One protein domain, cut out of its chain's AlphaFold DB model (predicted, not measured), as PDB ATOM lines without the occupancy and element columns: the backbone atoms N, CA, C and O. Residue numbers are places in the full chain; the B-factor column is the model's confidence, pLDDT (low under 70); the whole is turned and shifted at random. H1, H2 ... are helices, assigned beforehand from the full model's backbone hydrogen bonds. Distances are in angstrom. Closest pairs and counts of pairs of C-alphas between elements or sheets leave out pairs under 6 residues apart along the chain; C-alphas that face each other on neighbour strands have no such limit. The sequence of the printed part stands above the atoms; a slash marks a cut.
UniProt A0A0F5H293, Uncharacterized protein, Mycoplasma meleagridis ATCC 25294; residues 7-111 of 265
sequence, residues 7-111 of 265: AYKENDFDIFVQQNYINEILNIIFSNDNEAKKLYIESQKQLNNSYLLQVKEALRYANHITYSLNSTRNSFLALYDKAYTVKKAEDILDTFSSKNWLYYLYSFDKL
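What this domain is: This is residues 7 to 111 of the 265 residues of an uncharacterized protein of Mycoplasma meleagridis ATCC 25294 (UniProt A0A0F5H293). Two helical parts stand end to end in a loose, drawn-out domain: at one end H1, H2 and H3 gather loosely round the short helix H7, and from there H4 and H6 reach toward the other end as a crossed pair. Beyond that pair lies a long loop, residues 68 to 83, of which residues 74 to 79 stick out from the rest. The printed part has 105 residues with seven named helices, H1 to H7 in order along the chain, and no named strand; the class is all helix. The whole is loose, with a radius of gyration of the C-alphas of 17.0 A, and only just elongated, spanning 47 by 31 by 19 A.

Where its parts are: H1, residues 8 to 17, begins at C-alpha 8 (-8.425, -28.628, 29.563) and is 15.3 A long. H2, residues 20 to 30, is 15.2 A long, and H3, residues 34 to 45, is 16.4 A long. H4, residues 49 to 62, measures 19.5 A from C-alpha 49 (-8.063, -20.350, 16.803). H5, residues 64 to 67, spans 4.9 A. H6, residues 84 to 97, is 20.1 A long, and H7, residues 101 to 106, is 8.6 A long and ends at C-alpha 106 (-18.659, -25.629, 19.494).

How they stand to each other: H1 is close to but not clearly touching H3; their closest C-alphas, Phe 13 and Lys 45, are 7.1 A apart. H2 and H3 only just touch, with 3 pairs of C-alphas within 8 A, at a steep tilt of 61 degrees, opposite ways; Phe 30 and Lys 37 have the closest C-alphas, 5.7 A apart. With residues 41 to 45 alone, H3 touches H7, the closest C-alphas being those of Gln 44 and Tyr 103, 5.7 A apart. H4 and H6 touch at a steep tilt of 54 degrees, opposite ways, and the C-alphas of Ala 58 and Ala 89 come closest, at 4.2 A. H5 is close but not clearly touching H4, with the C-alphas of Arg 60 and Thr 66 closest at 7.6 A. H6 and H7 only just touch, with 3 pairs of C-alphas within 8 A, and only at the corner by their link; Phe 96 and Tyr 104 have the closest C-alphas, 6.5 A apart. H3 and H4 are apart. Every O i to N i+4 pair is within hydrogen-bond range in H2, H3, H6 and H7; in H1 it is 3 of 6, in H4 9 of 10, and H5 is too short for such a pair.

The domain as a whole: The C-alphas farthest apart, those of Ala 7 and Leu 77, are 54.3 A from each other. The printed part has no cut. The link from H5 to H6 is long, with 16 residues, and the other links are tight. The mean pLDDT of the printed part is 85.3; residues 7 to 10 and 66 to 81 are under 70.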
ATOM      1  N   ALA A   7      -4.300 -29.104  28.577       33.03
ATOM      2  CA  ALA A   7      -5.034 -30.350  28.832       33.03
ATOM      3  C   ALA A   7      -6.549 -30.149  29.053       33.03
ATOM      4  O   ALA A   7      -7.319 -31.091  28.890       33.03
ATOM      5  N   TYR A   8      -6.997 -28.931  29.386       36.75
ATOM      6  CA  TYR A   8      -8.425 -28.628  29.563       36.75
ATOM      7  C   TYR A   8      -9.188 -28.510  28.230       36.75
ATOM      8  O   TYR A   8     -10.389 -28.739  28.200       36.75
ATOM      9  N   LYS A   9      -8.505 -28.230  27.109       52.75
ATOM     10  CA  LYS A   9      -9.165 -28.026  25.804       52.75
ATOM     11  C   LYS A   9      -9.554 -29.309  25.067       52.75
ATOM     12  O   LYS A   9     -10.491 -29.267  24.278       52.75
ATOM     13  N   GLU A  10      -8.851 -30.424  25.275       53.56
ATOM     14  CA  GLU A  10      -9.171 -31.675  24.563       53.56
ATOM     15  C   GLU A  10     -10.465 -32.318  25.069       53.56
ATOM     16  O   GLU A  10     -11.239 -32.834  24.266       53.56
ATOM     17  N   ASN A  11     -10.727 -32.240  26.375       71.69
ATOM     18  CA  ASN A  11     -11.897 -32.875  26.981       71.69
ATOM     19  C   ASN A  11     -13.198 -32.103  26.686       71.69
ATOM     20  O   ASN A  11     -14.253 -32.708  26.518       71.69
ATOM     21  N   ASP A  12     -13.128 -30.775  26.553       89.06
ATOM     22  CA  ASP A  12     -14.312 -29.933  26.344       89.06
ATOM     23  C   ASP A  12     -14.993 -30.189  24.989       89.06
ATOM     24  O   ASP A  12     -16.223 -30.252  24.917       89.06
ATOM     25  N   PHE A  13     -14.217 -30.398  23.916       93.50
ATOM     26  CA  PHE A  13     -14.781 -30.739  22.606       93.50
ATOM     27  C   PHE A  13     -15.423 -32.130  22.611       93.50
ATOM     28  O   PHE A  13     -16.521 -32.307  22.088       93.50
ATOM     29  N   ASP A  14     -14.779 -33.111  23.244       94.25
ATOM     30  CA  ASP A  14     -15.307 -34.475  23.308       94.25
ATOM     31  C   ASP A  14     -16.608 -34.526  24.131       94.25
ATOM     32  O   ASP A  14     -17.578 -35.168  23.718       94.25
ATOM     33  N   ILE A  15     -16.685 -33.782  25.241       93.88
ATOM     34  CA  ILE A  15     -17.915 -33.610  26.037       93.88
ATOM     35  C   ILE A  15     -19.011 -32.908  25.222       93.88
ATOM     36  O   ILE A  15     -20.191 -33.265  25.315       93.88
ATOM     37  N   PHE A  16     -18.644 -31.911  24.414       95.75
ATOM     38  CA  PHE A  16     -19.573 -31.216  23.527       95.75
ATOM     39  C   PHE A  16     -20.143 -32.145  22.442       95.75
ATOM     40  O   PHE A  16     -21.349 -32.148  22.198       95.75
ATOM     41  N   VAL A  17     -19.319 -32.991  21.823       96.44
ATOM     42  CA  VAL A  17     -19.788 -33.929  20.788       96.44
ATOM     43  C   VAL A  17     -20.693 -35.021  21.364       96.44
ATOM     44  O   VAL A  17     -21.583 -35.520  20.679       96.44
ATOM     45  N   GLN A  18     -20.521 -35.363  22.642       95.25
ATOM     46  CA  GLN A  18     -21.361 -36.341  23.333       95.25
ATOM     47  C   GLN A  18     -22.779 -35.841  23.645       95.25
ATOM     48  O   GLN A  18     -23.624 -36.644  24.044       95.25
ATOM     49  N   GLN A  19     -23.081 -34.554  23.451       95.75
ATOM     50  CA  GLN A  19     -24.423 -34.033  23.694       95.75
ATOM     51  C   GLN A  19     -25.460 -34.699  22.777       95.75
ATOM     52  O   GLN A  19     -25.219 -34.920  21.589       95.75
ATOM     53  N   ASN A  20     -26.649 -34.980  23.319       95.69
ATOM     54  CA  ASN A  20     -27.704 -35.709  22.602       95.69
ATOM     55  C   ASN A  20     -28.062 -35.054  21.259       95.69
ATOM     56  O   ASN A  20     -28.096 -35.738  20.244       95.69
ATOM     57  N   TYR A  21     -28.252 -33.731  21.226       95.44
ATOM     58  CA  TYR A  21     -28.603 -33.015  19.994       95.44
ATOM     59  C   TYR A  21     -27.508 -33.107  18.917       95.44
ATOM     60  O   TYR A  21     -27.829 -33.245  17.740       95.44
ATOM     61  N   ILE A  22     -26.225 -33.090  19.304       97.56
ATOM     62  CA  ILE A  22     -25.107 -33.275  18.367       97.56
ATOM     63  C   ILE A  22     -25.115 -34.691  17.808       97.56
ATOM     64  O   ILE A  22     -25.000 -34.882  16.598       97.56
ATOM     65  N   ASN A  23     -25.289 -35.684  18.678       95.75
ATOM     66  CA  ASN A  23     -25.352 -37.074  18.257       95.75
ATOM     67  C   ASN A  23     -26.527 -37.341  17.311       95.75
ATOM     68  O   ASN A  23     -26.329 -38.039  16.321       95.75
ATOM     69  N   GLU A  24     -27.699 -36.751  17.553       96.12
ATOM     70  CA  GLU A  24     -28.849 -36.836  16.642       96.12
ATOM     71  C   GLU A  24     -28.530 -36.250  15.260       96.12
ATOM     72  O   GLU A  24     -28.750 -36.910  14.243       96.12
ATOM     73  N   ILE A  25     -27.937 -35.050  15.202       97.12
ATOM     74  CA  ILE A  25     -27.533 -34.423  13.934       97.12
ATOM     75  C   ILE A  25     -26.520 -35.308  13.194       97.12
ATOM     76  O   ILE A  25     -26.696 -35.605  12.012       97.12
ATOM     77  N   LEU A  26     -25.480 -35.781  13.887       97.00
ATOM     78  CA  LEU A  26     -24.455 -36.646  13.299       97.00
ATOM     79  C   LEU A  26     -25.042 -37.971  12.801       97.00
ATOM     80  O   LEU A  26     -24.675 -38.427  11.721       97.00
ATOM     81  N   ASN A  27     -25.959 -38.579  13.551       95.12
ATOM     82  CA  ASN A  27     -26.623 -39.816  13.145       95.12
ATOM     83  C   ASN A  27     -27.521 -39.589  11.927       95.12
ATOM     84  O   ASN A  27     -27.616 -40.458  11.070       95.12
ATOM     85  N   ILE A  28     -28.141 -38.418  11.785       94.75
ATOM     86  CA  ILE A  28     -28.919 -38.103  10.585       94.75
ATOM     87  C   ILE A  28     -28.014 -37.897   9.371       94.75
ATOM     88  O   ILE A  28     -28.358 -38.383   8.293       94.75
ATOM     89  N   ILE A  29     -26.874 -37.222   9.529       95.44
ATOM     90  CA  ILE A  29     -25.937 -36.946   8.428       95.44
ATOM     91  C   ILE A  29     -25.237 -38.226   7.966       95.44
ATOM     92  O   ILE A  29     -25.243 -38.542   6.780       95.44
ATOM     93  N   PHE A  30     -24.644 -38.972   8.898       94.31
ATOM     94  CA  PHE A  30     -23.794 -40.123   8.588       94.31
ATOM     95  C   PHE A  30     -24.542 -41.456   8.634       94.31
ATOM     96  O   PHE A  30     -24.024 -42.473   8.173       94.31
ATOM     97  N   SER A  31     -25.780 -41.474   9.139       88.12
ATOM     98  CA  SER A  31     -26.567 -42.702   9.299       88.12
ATOM     99  C   SER A  31     -25.762 -43.762  10.068       88.12
ATOM    100  O   SER A  31     -25.341 -43.510  11.193       88.12
ATOM    101  N   ASN A  32     -25.514 -44.927   9.461       83.75
ATOM    102  CA  ASN A  32     -24.744 -46.019  10.064       83.75
ATOM    103  C   ASN A  32     -23.247 -46.001   9.689       83.75
ATOM    104  O   ASN A  32     -22.522 -46.931  10.048       83.75
ATOM    105  N   ASP A  33     -22.768 -44.985   8.962       93.44
ATOM    106  CA  ASP A  33     -21.356 -44.851   8.593       93.44
ATOM    107  C   ASP A  33     -20.540 -44.265   9.755       93.44
ATOM    108  O   ASP A  33     -20.227 -43.073   9.831       93.44
ATOM    109  N   ASN A  34     -20.219 -45.138  10.710       94.12
ATOM    110  CA  ASN A  34     -19.467 -44.774  11.908       94.12
ATOM    111  C   ASN A  34     -18.047 -44.285  11.597       94.12
ATOM    112  O   ASN A  34     -17.518 -43.462  12.345       94.12
ATOM    113  N   GLU A  35     -17.432 -44.768  10.514       96.19
ATOM    114  CA  GLU A  35     -16.075 -44.362  10.151       96.19
ATOM    115  C   GLU A  35     -16.079 -42.949   9.558       96.19
ATOM    116  O   GLU A  35     -15.313 -42.101  10.014       96.19
ATOM    117  N   ALA A  36     -17.001 -42.640   8.637       95.56
ATOM    118  CA  ALA A  36     -17.162 -41.280   8.123       95.56
ATOM    119  C   ALA A  36     -17.529 -40.288   9.236       95.56
ATOM    120  O   ALA A  36     -16.951 -39.200   9.302       95.56
ATOM    121  N   LYS A  37     -18.425 -40.680  10.156       97.00
ATOM    122  CA  LYS A  37     -18.762 -39.886  11.348       97.00
ATOM    123  C   LYS A  37     -17.517 -39.583  12.184       97.00
ATOM    124  O   LYS A  37     -17.297 -38.431  12.554       97.00
ATOM    125  N   LYS A  38     -16.695 -40.595  12.471       97.06
ATOM    126  CA  LYS A  38     -15.464 -40.445  13.257       97.06
ATOM    127  C   LYS A  38     -14.450 -39.539  12.556       97.06
ATOM    128  O   LYS A  38     -13.961 -38.599  13.174       97.06
ATOM    129  N   LEU A  39     -14.178 -39.773  11.272       97.81
ATOM    130  CA  LEU A  39     -13.269 -38.943  10.474       97.81
ATOM    131  C   LEU A  39     -13.727 -37.483  10.426       97.81
ATOM    132  O   LEU A  39     -12.907 -36.572  10.542       97.81
ATOM    133  N   TYR A  40     -15.037 -37.251  10.304       98.06
ATOM    134  CA  TYR A  40     -15.593 -35.908  10.358       98.06
ATOM    135  C   TYR A  40     -15.340 -35.255  11.718       98.06
ATOM    136  O   TYR A  40     -14.763 -34.172  11.752       98.06
ATOM    137  N   ILE A  41     -15.691 -35.908  12.830       98.00
ATOM    138  CA  ILE A  41     -15.465 -35.373  14.186       98.00
ATOM    139  C   ILE A  41     -13.987 -35.009  14.398       98.00
ATOM    140  O   ILE A  41     -13.694 -33.901  14.846       98.00
ATOM    141  N   GLU A  42     -13.057 -35.885  14.007       97.31
ATOM    142  CA  GLU A  42     -11.616 -35.617  14.111       97.31
ATOM    143  C   GLU A  42     -11.187 -34.409  13.265       97.31
ATOM    144  O   GLU A  42     -10.414 -33.571  13.726       97.31
ATOM    145  N   SER A  43     -11.738 -34.255  12.055       97.69
ATOM    146  CA  SER A  43     -11.462 -33.079  11.217       97.69
ATOM    147  C   SER A  43     -11.918 -31.773  11.877       97.69
ATOM    148  O   SER A  43     -11.238 -30.755  11.776       97.69
ATOM    149  N   GLN A  44     -13.043 -31.809  12.600       97.81
ATOM    150  CA  GLN A  44     -13.589 -30.651  13.308       97.81
ATOM    151  C   GLN A  44     -12.775 -30.334  14.566       97.81
ATOM    152  O   GLN A  44     -12.568 -29.164  14.878       97.81
ATOM    153  N   LYS A  45     -12.246 -31.360  15.242       95.81
ATOM    154  CA  LYS A  45     -11.367 -31.223  16.413       95.81
ATOM    155  C   LYS A  45     -10.020 -30.574  16.073       95.81
ATOM    156  O   LYS A  45      -9.430 -29.901  16.913       95.81
ATOM    157  N   GLN A  46      -9.538 -30.748  14.841       95.62
ATOM    158  CA  GLN A  46      -8.293 -30.136  14.359       95.62
ATOM    159  C   GLN A  46      -8.426 -28.635  14.050       95.62
ATOM    160  O   GLN A  46      -7.411 -27.933  13.960       95.62
ATOM    161  N   LEU A  47      -9.653 -28.123  13.896       95.88
ATOM    162  CA  LEU A  47      -9.894 -26.692  13.733       95.88
ATOM    163  C   LEU A  47      -9.556 -25.963  15.036       95.88
ATOM    164  O   LEU A  47      -9.868 -26.408  16.137       95.88
ATOM    165  N   ASN A  48      -8.875 -24.828  14.912       92.38
ATOM    166  CA  ASN A  48      -8.341 -24.101  16.058       92.38
ATOM    167  C   ASN A  48      -8.528 -22.585  15.900       92.38
ATOM    168  O   ASN A  48      -9.166 -22.099  14.964       92.38
ATOM    169  N   ASN A  49      -7.950 -21.809  16.817       91.50
ATOM    170  CA  ASN A  49      -8.063 -20.350  16.803       91.50
ATOM    171  C   ASN A  49      -7.537 -19.710  15.503       91.50
ATOM    172  O   ASN A  49      -8.055 -18.677  15.096       91.50
ATOM    173  N   SER A  50      -6.571 -20.322  14.809       95.38
ATOM    174  CA  SER A  50      -6.119 -19.830  13.501       95.38
ATOM    175  C   SER A  50      -7.211 -19.922  12.436       95.38
ATOM    176  O   SER A  50      -7.221 -19.103  11.521       95.38
ATOM    177  N   TYR A  51      -8.116 -20.896  12.537       97.06
ATOM    178  CA  TYR A  51      -9.277 -20.978  11.656       97.06
ATOM    179  C   TYR A  51     -10.318 -19.908  12.015       97.06
ATOM    180  O   TYR A  51     -10.814 -19.221  11.127       97.06
ATOM    181  N   LEU A  52     -10.573 -19.670  13.310       96.50
ATOM    182  CA  LEU A  52     -11.457 -18.578  13.749       96.50
ATOM    183  C   LEU A  52     -10.943 -17.192  13.341       96.50
ATOM    184  O   LEU A  52     -11.747 -16.332  13.001       96.50
ATOM    185  N   LEU A  53      -9.625 -16.979  13.299       96.88
ATOM    186  CA  LEU A  53      -9.045 -15.744  12.761       96.88
ATOM    187  C   LEU A  53      -9.361 -15.554  11.270       96.88
ATOM    188  O   LEU A  53      -9.685 -14.444  10.863       96.88
ATOM    189  N   GLN A  54      -9.349 -16.625  10.468       97.31
ATOM    190  CA  GLN A  54      -9.754 -16.546   9.057       97.31
ATOM    191  C   GLN A  54     -11.241 -16.203   8.922       97.31
ATOM    192  O   GLN A  54     -11.608 -15.386   8.080       97.31
ATOM    193  N   VAL A  55     -12.094 -16.788   9.770       97.62
ATOM    194  CA  VAL A  55     -13.526 -16.451   9.829       97.62
ATOM    195  C   VAL A  55     -13.716 -14.983  10.220       97.62
ATOM    196  O   VAL A  55     -14.454 -14.264   9.553       97.62
ATOM    197  N   LYS A  56     -13.002 -14.511  11.247       96.62
ATOM    198  CA  LYS A  56     -13.007 -13.111  11.686       96.62
ATOM    199  C   LYS A  56     -12.617 -12.155  10.562       96.62
ATOM    200  O   LYS A  56     -13.280 -11.145  10.341       96.62
ATOM    201  N   GLU A  57     -11.547 -12.463   9.837       95.25
ATOM    202  CA  GLU A  57     -11.112 -11.672   8.686       95.25
ATOM    203  C   GLU A  57     -12.151 -11.684   7.564       95.25
ATOM    204  O   GLU A  57     -12.447 -10.627   7.010       95.25
ATOM    205  N   ALA A  58     -12.750 -12.840   7.266       95.12
ATOM    206  CA  ALA A  58     -13.805 -12.960   6.265       95.12
ATOM    207  C   ALA A  58     -15.048 -12.125   6.622       95.12
ATOM    208  O   ALA A  58     -15.591 -11.430   5.761       95.12
ATOM    209  N   LEU A  59     -15.456 -12.104   7.896       93.25
ATOM    210  CA  LEU A  59     -16.591 -11.301   8.363       93.25
ATOM    211  C   LEU A  59     -16.394  -9.796   8.140       93.25
ATOM    212  O   LEU A  59     -17.375  -9.093   7.929       93.25
ATOM    213  N   ARG A  60     -15.155  -9.287   8.085       90.44
ATOM    214  CA  ARG A  60     -14.898  -7.871   7.748       90.44
ATOM    215  C   ARG A  60     -15.310  -7.500   6.323       90.44
ATOM    216  O   ARG A  60     -15.510  -6.320   6.051       90.44
ATOM    217  N   TYR A  61     -15.385  -8.479   5.423       87.69
ATOM    218  CA  TYR A  61     -15.673  -8.268   4.002       87.69
ATOM    219  C   TYR A  61     -17.051  -8.786   3.574       87.69
ATOM    220  O   TYR A  61     -17.568  -8.324   2.557       87.69
ATOM    221  N   ALA A  62     -17.605  -9.765   4.298       86.12
ATOM    222  CA  ALA A  62     -18.789 -10.513   3.876       86.12
ATOM    223  C   ALA A  62     -19.829 -10.733   4.997       86.12
ATOM    224  O   ALA A  62     -20.543 -11.735   4.980       86.12
ATOM    225  N   ASN A  63     -19.948  -9.811   5.958       82.62
ATOM    226  CA  ASN A  63     -21.056  -9.819   6.925       82.62
ATOM    227  C   ASN A  63     -22.284  -9.033   6.417       82.62
ATOM    228  O   ASN A  63     -22.212  -8.315   5.415       82.62
ATOM    229  N   HIS A  64     -23.403  -9.138   7.140       72.25
ATOM    230  CA  HIS A  64     -24.667  -8.492   6.762       72.25
ATOM    231  C   HIS A  64     -24.581  -6.954   6.702       72.25
ATOM    232  O   HIS A  64     -25.161  -6.338   5.815       72.25
ATOM    233  N   ILE A  65     -23.770  -6.324   7.561       73.31
ATOM    234  CA  ILE A  65     -23.565  -4.862   7.564       73.31
ATOM    235  C   ILE A  65     -22.885  -4.409   6.265       73.31
ATOM    236  O   ILE A  65     -23.263  -3.410   5.658       73.31
ATOM    237  N   THR A  66     -21.885  -5.162   5.807       69.75
ATOM    238  CA  THR A  66     -21.164  -4.870   4.559       69.75
ATOM    239  C   THR A  66     -21.943  -5.262   3.301       69.75
ATOM    240  O   THR A  66     -21.547  -4.892   2.195       69.75
ATOM    241  N   TYR A  67     -23.064  -5.978   3.446       65.50
ATOM    242  CA  TYR A  67     -23.871  -6.480   2.334       65.50
ATOM    243  C   TYR A  67     -24.438  -5.344   1.473       65.50
ATOM    244  O   TYR A  67     -24.336  -5.395   0.248       65.50
ATOM    245  N   SER A  68     -24.977  -4.293   2.097       55.94
ATOM    246  CA  SER A  68     -25.557  -3.129   1.403       55.94
ATOM    247  C   SER A  68     -24.513  -2.271   0.678       55.94
ATOM    248  O   SER A  68     -24.825  -1.611  -0.312       55.94
ATOM    249  N   LEU A  69     -23.255  -2.321   1.127       55.84
ATOM    250  CA  LEU A  69     -22.127  -1.620   0.507       55.84
ATOM    251  C   LEU A  69     -21.599  -2.350  -0.742       55.84
ATOM    252  O   LEU A  69     -20.914  -1.746  -1.568       55.84
ATOM    253  N   ASN A  70     -21.954  -3.627  -0.916       53.00
ATOM    254  CA  ASN A  70     -21.557  -4.468  -2.042       53.00
ATOM    255  C   ASN A  70     -22.681  -4.531  -3.095       53.00
ATOM    256  O   ASN A  70     -23.368  -5.543  -3.258       53.00
ATOM    257  N   SER A  71     -22.847  -3.436  -3.847       47.53
ATOM    258  CA  SER A  71     -23.906  -3.193  -4.852       47.53
ATOM    259  C   SER A  71     -24.014  -4.211  -6.006       47.53
ATOM    260  O   SER A  71     -24.924  -4.122  -6.830       47.53
ATOM    261  N   THR A  72     -23.124  -5.201  -6.079       48.84
ATOM    262  CA  THR A  72     -23.080  -6.228  -7.130       48.84
ATOM    263  C   THR A  72     -23.792  -7.536  -6.773       48.84
ATOM    264  O   THR A  72     -23.867  -8.420  -7.622       48.84
ATOM    265  N   ARG A  73     -24.351  -7.689  -5.561       45.19
ATOM    266  CA  ARG A  73     -25.004  -8.950  -5.140       45.19
ATOM    267  C   ARG A  73     -26.437  -9.166  -5.662       45.19
ATOM    268  O   ARG A  73     -26.786 -10.315  -5.895       45.19
ATOM    269  N   ASN A  74     -27.236  -8.115  -5.890       43.59
ATOM    270  CA  ASN A  74     -28.674  -8.239  -6.228       43.59
ATOM    271  C   ASN A  74     -29.089  -7.641  -7.585       43.59
ATOM    272  O   ASN A  74     -30.280  -7.525  -7.872       43.59
ATOM    273  N   SER A  75     -28.145  -7.262  -8.446       42.09
ATOM    274  CA  SER A  75     -28.519  -6.802  -9.782       42.09
ATOM    275  C   SER A  75     -28.698  -8.005 -10.704       42.09
ATOM    276  O   SER A  75     -27.733  -8.686 -11.040       42.09
ATOM    277  N   PHE A  76     -29.922  -8.222 -11.191       43.97
ATOM    278  CA  PHE A  76     -30.216  -9.091 -12.345       43.97
ATOM    279  C   PHE A  76     -29.390  -8.697 -13.600       43.97
ATOM    280  O   PHE A  76     -29.325  -9.440 -14.573       43.97
ATOM    281  N   LEU A  77     -28.722  -7.534 -13.556       41.47
ATOM    282  CA  LEU A  77     -27.794  -6.982 -14.543       41.47
ATOM    283  C   LEU A  77     -26.330  -6.947 -14.050       41.47
ATOM    284  O   LEU A  77     -25.575  -6.080 -14.487       41.47
ATOM    285  N   ALA A  78     -25.907  -7.815 -13.119       52.56
ATOM    286  CA  ALA A  78     -24.529  -7.844 -12.612       52.56
ATOM    287  C   ALA A  78     -23.530  -8.276 -13.710       52.56
ATOM    288  O   ALA A  78     -23.071  -9.410 -13.774       52.56
ATOM    289  N   LEU A  79     -23.178  -7.324 -14.573       50.03
ATOM    290  CA  LEU A  79     -22.160  -7.399 -15.626       50.03
ATOM    291  C   LEU A  79     -20.723  -7.474 -15.074       50.03
ATOM    292  O   LEU A  79     -19.771  -7.462 -15.852       50.03
ATOM    293  N   TYR A  80     -20.547  -7.537 -13.751       55.78
ATOM    294  CA  TYR A  80     -19.247  -7.501 -13.092       55.78
ATOM    295  C   TYR A  80     -19.150  -8.584 -12.020       55.78
ATOM    296  O   TYR A  80     -20.008  -8.681 -11.141       55.78
ATOM    297  N   ASP A  81     -18.081  -9.378 -12.103       65.19
ATOM    298  CA  ASP A  81     -17.728 -10.378 -11.097       65.19
ATOM    299  C   ASP A  81     -17.452  -9.689  -9.751       65.19
ATOM    300  O   ASP A  81     -16.966  -8.551  -9.696       65.19
ATOM    301  N   LYS A  82     -17.778 -10.365  -8.649       71.19
ATOM    302  CA  LYS A  82     -17.515  -9.828  -7.310       71.19
ATOM    303  C   LYS A  82     -16.012  -9.632  -7.126       71.19
ATOM    304  O   LYS A  82     -15.202 -10.396  -7.650       71.19
ATOM    305  N   ALA A  83     -15.626  -8.643  -6.317       80.00
ATOM    306  CA  ALA A  83     -14.230  -8.495  -5.926       80.00
ATOM    307  C   ALA A  83     -13.713  -9.814  -5.323       80.00
ATOM    308  O   ALA A  83     -14.378 -10.424  -4.482       80.00
ATOM    309  N   TYR A  84     -12.519 -10.246  -5.740       83.19
ATOM    310  CA  TYR A  84     -11.944 -11.536  -5.336       83.19
ATOM    311  C   TYR A  84     -11.910 -11.726  -3.808       83.19
ATOM    312  O   TYR A  84     -12.175 -12.817  -3.307       83.19
ATOM    313  N   THR A  85     -11.636 -10.653  -3.063       85.44
ATOM    314  CA  THR A  85     -11.629 -10.646  -1.593       85.44
ATOM    315  C   THR A  85     -12.994 -10.977  -0.994       85.44
ATOM    316  O   THR A  85     -13.058 -11.755  -0.047       85.44
ATOM    317  N   VAL A  86     -14.078 -10.449  -1.570       86.19
ATOM    318  CA  VAL A  86     -15.453 -10.723  -1.133       86.19
ATOM    319  C   VAL A  86     -15.815 -12.175  -1.425       86.19
ATOM    320  O   VAL A  86     -16.277 -12.868  -0.530       86.19
ATOM    321  N   LYS A  87     -15.524 -12.677  -2.631       87.06
ATOM    322  CA  LYS A  87     -15.787 -14.081  -2.987       87.06
ATOM    323  C   LYS A  87     -15.066 -15.054  -2.050       87.06
ATOM    324  O   LYS A  87     -15.684 -15.962  -1.512       87.06
ATOM    325  N   LYS A  88     -13.777 -14.818  -1.790       91.81
ATOM    326  CA  LYS A  88     -12.994 -15.647  -0.865       91.81
ATOM    327  C   LYS A  88     -13.535 -15.584   0.567       91.81
ATOM    328  O   LYS A  88     -13.524 -16.594   1.263       91.81
ATOM    329  N   ALA A  89     -13.982 -14.411   1.015       93.12
ATOM    330  CA  ALA A  89     -14.604 -14.261   2.324       93.12
ATOM    331  C   ALA A  89     -15.927 -15.038   2.408       93.12
ATOM    332  O   ALA A  89     -16.120 -15.789   3.359       93.12
ATOM    333  N   GLU A  90     -16.789 -14.930   1.393       90.88
ATOM    334  CA  GLU A  90     -18.025 -15.714   1.285       90.88
ATOM    335  C   GLU A  90     -17.737 -17.222   1.344       90.88
ATOM    336  O   GLU A  90     -18.319 -17.907   2.178       90.88
ATOM    337  N   ASP A  91     -16.760 -17.724   0.580       94.25
ATOM    338  CA  ASP A  91     -16.376 -19.145   0.589       94.25
ATOM    339  C   ASP A  91     -15.935 -19.632   1.986       94.25
ATOM    340  O   ASP A  91     -16.217 -20.771   2.380       94.25
ATOM    341  N   ILE A  92     -15.236 -18.782   2.753       96.69
ATOM    342  CA  ILE A  92     -14.816 -19.084   4.132       96.69
ATOM    343  C   ILE A  92     -16.034 -19.168   5.057       96.69
ATOM    344  O   ILE A  92     -16.119 -20.108   5.850       96.69
ATOM    345  N   LEU A  93     -16.974 -18.221   4.963       95.88
ATOM    346  CA  LEU A  93     -18.177 -18.184   5.805       95.88
ATOM    347  C   LEU A  93     -19.165 -19.301   5.455       95.88
ATOM    348  O   LEU A  93     -19.731 -19.932   6.354       95.88
ATOM    349  N   ASP A  94     -19.312 -19.610   4.172       94.94
ATOM    350  CA  ASP A  94     -20.089 -20.751   3.703       94.94
ATOM    351  C   ASP A  94     -19.456 -22.041   4.217       94.94
ATOM    352  O   ASP A  94     -20.144 -22.871   4.804       94.94
ATOM    353  N   THR A  95     -18.134 -22.196   4.110       97.56
ATOM    354  CA  THR A  95     -17.423 -23.350   4.680       97.56
ATOM    355  C   THR A  95     -17.609 -23.443   6.196       97.56
ATOM    356  O   THR A  95     -17.806 -24.544   6.712       97.56
ATOM    357  N   PHE A  96     -17.586 -22.316   6.910       97.88
ATOM    358  CA  PHE A  96     -17.759 -22.273   8.361       97.88
ATOM    359  C   PHE A  96     -19.159 -22.724   8.796       97.88
ATOM    360  O   PHE A  96     -19.286 -23.554   9.693       97.88
ATOM    361  N   SER A  97     -20.201 -22.224   8.132       96.75
ATOM    362  CA  SER A  97     -21.599 -22.536   8.454       96.75
ATOM    363  C   SER A  97     -22.092 -23.869   7.882       96.75
ATOM    364  O   SER A  97     -23.059 -24.420   8.407       96.75
ATOM    365  N   SER A  98     -21.457 -24.400   6.831       97.00
ATOM    366  CA  SER A  98     -21.873 -25.647   6.174       97.00
ATOM    367  C   SER A  98     -20.980 -26.835   6.508       97.00
ATOM    368  O   SER A  98     -21.383 -27.737   7.231       97.00
ATOM    369  N   LYS A  99     -19.740 -26.843   6.019       97.44
ATOM    370  CA  LYS A  99     -18.803 -27.962   6.191       97.44
ATOM    371  C   LYS A  99     -18.323 -28.076   7.633       97.44
ATOM    372  O   LYS A  99     -18.212 -29.183   8.153       97.44
ATOM    373  N   ASN A 100     -18.089 -26.941   8.287       98.25
ATOM    374  CA  ASN A 100     -17.544 -26.870   9.640       98.25
ATOM    375  C   ASN A 100     -18.600 -26.528  10.702       98.25
ATOM    376  O   ASN A 100     -18.284 -25.941  11.739       98.25
ATOM    377  N   TRP A 101     -19.859 -26.907  10.452       97.94
ATOM    378  CA  TRP A 101     -20.995 -26.610  11.326       97.94
ATOM    379  C   TRP A 101     -20.787 -27.104  12.768       97.94
ATOM    380  O   TRP A 101     -21.190 -26.434  13.717       97.94
ATOM    381  N   LEU A 102     -20.131 -28.253  12.969       98.25
ATOM    382  CA  LEU A 102     -19.905 -28.790  14.312       98.25
ATOM    383  C   LEU A 102     -18.954 -27.887  15.105       98.25
ATOM    384  O   LEU A 102     -19.216 -27.575  16.266       98.25
ATOM    385  N   TYR A 103     -17.886 -27.416  14.459       98.00
ATOM    386  CA  TYR A 103     -16.961 -26.460  15.059       98.00
ATOM    387  C   TYR A 103     -17.581 -25.068  15.240       98.00
ATOM    388  O   TYR A 103     -17.270 -24.390  16.222       98.00
ATOM    389  N   TYR A 104     -18.488 -24.653  14.346       98.06
ATOM    390  CA  TYR A 104     -19.303 -23.448  14.534       98.06
ATOM    391  C   TYR A 104     -20.096 -23.530  15.838       98.06
ATOM    392  O   TYR A 104     -19.995 -22.629  16.667       98.06
ATOM    393  N   LEU A 105     -20.852 -24.614  16.048       97.62
ATOM    394  CA  LEU A 105     -21.651 -24.783  17.264       97.62
ATOM    395  C   LEU A 105     -20.767 -24.879  18.508       97.62
ATOM    396  O   LEU A 105     -21.102 -24.308  19.542       97.62
ATOM    397  N   TYR A 106     -19.625 -25.564  18.405       97.38
ATOM    398  CA  TYR A 106     -18.659 -25.629  19.494       97.38
ATOM    399  C   TYR A 106     -18.143 -24.238  19.879       97.38
ATOM    400  O   TYR A 106     -18.032 -23.936  21.061       97.38
ATOM    401  N   SER A 107     -17.879 -23.387  18.886       96.88
ATOM    402  CA  SER A 107     -17.333 -22.037  19.065       96.88
ATOM    403  C   SER A 107     -18.402 -20.959  19.248       96.88
ATOM    404  O   SER A 107     -18.084 -19.776  19.145       96.88
ATOM    405  N   PHE A 108     -19.665 -21.332  19.471       96.75
ATOM    406  CA  PHE A 108     -20.796 -20.400  19.471       96.75
ATOM    407  C   PHE A 108     -20.665 -19.273  20.509       96.75
ATOM    408  O   PHE A 108     -21.101 -18.151  20.274       96.75
ATOM    409  N   ASP A 109     -20.000 -19.547  21.630       95.94
ATOM    410  CA  ASP A 109     -19.684 -18.597  22.701       95.94
ATOM    411  C   ASP A 109     -18.647 -17.530  22.313       95.94
ATOM    412  O   ASP A 109     -18.516 -16.499  22.971       95.94
ATOM    413  N   LYS A 110     -17.920 -17.745  21.217       96.38
ATOM    414  CA  LYS A 110     -16.970 -16.781  20.646       96.38
ATOM    415  C   LYS A 110     -17.598 -15.926  19.556       96.38
ATOM    416  O   LYS A 110     -16.992 -14.952  19.124       96.38
ATOM    417  N   LEU A 111     -18.780 -16.291  19.072       96.75
ATOM    418  CA  LEU A 111     -19.435 -15.603  17.970       96.75
ATOM    419  C   LEU A 111     -20.167 -14.358  18.470       96.75
ATOM    420  O   LEU A 111     -20.865 -14.397  19.483       96.75
TER     421      LEU A 111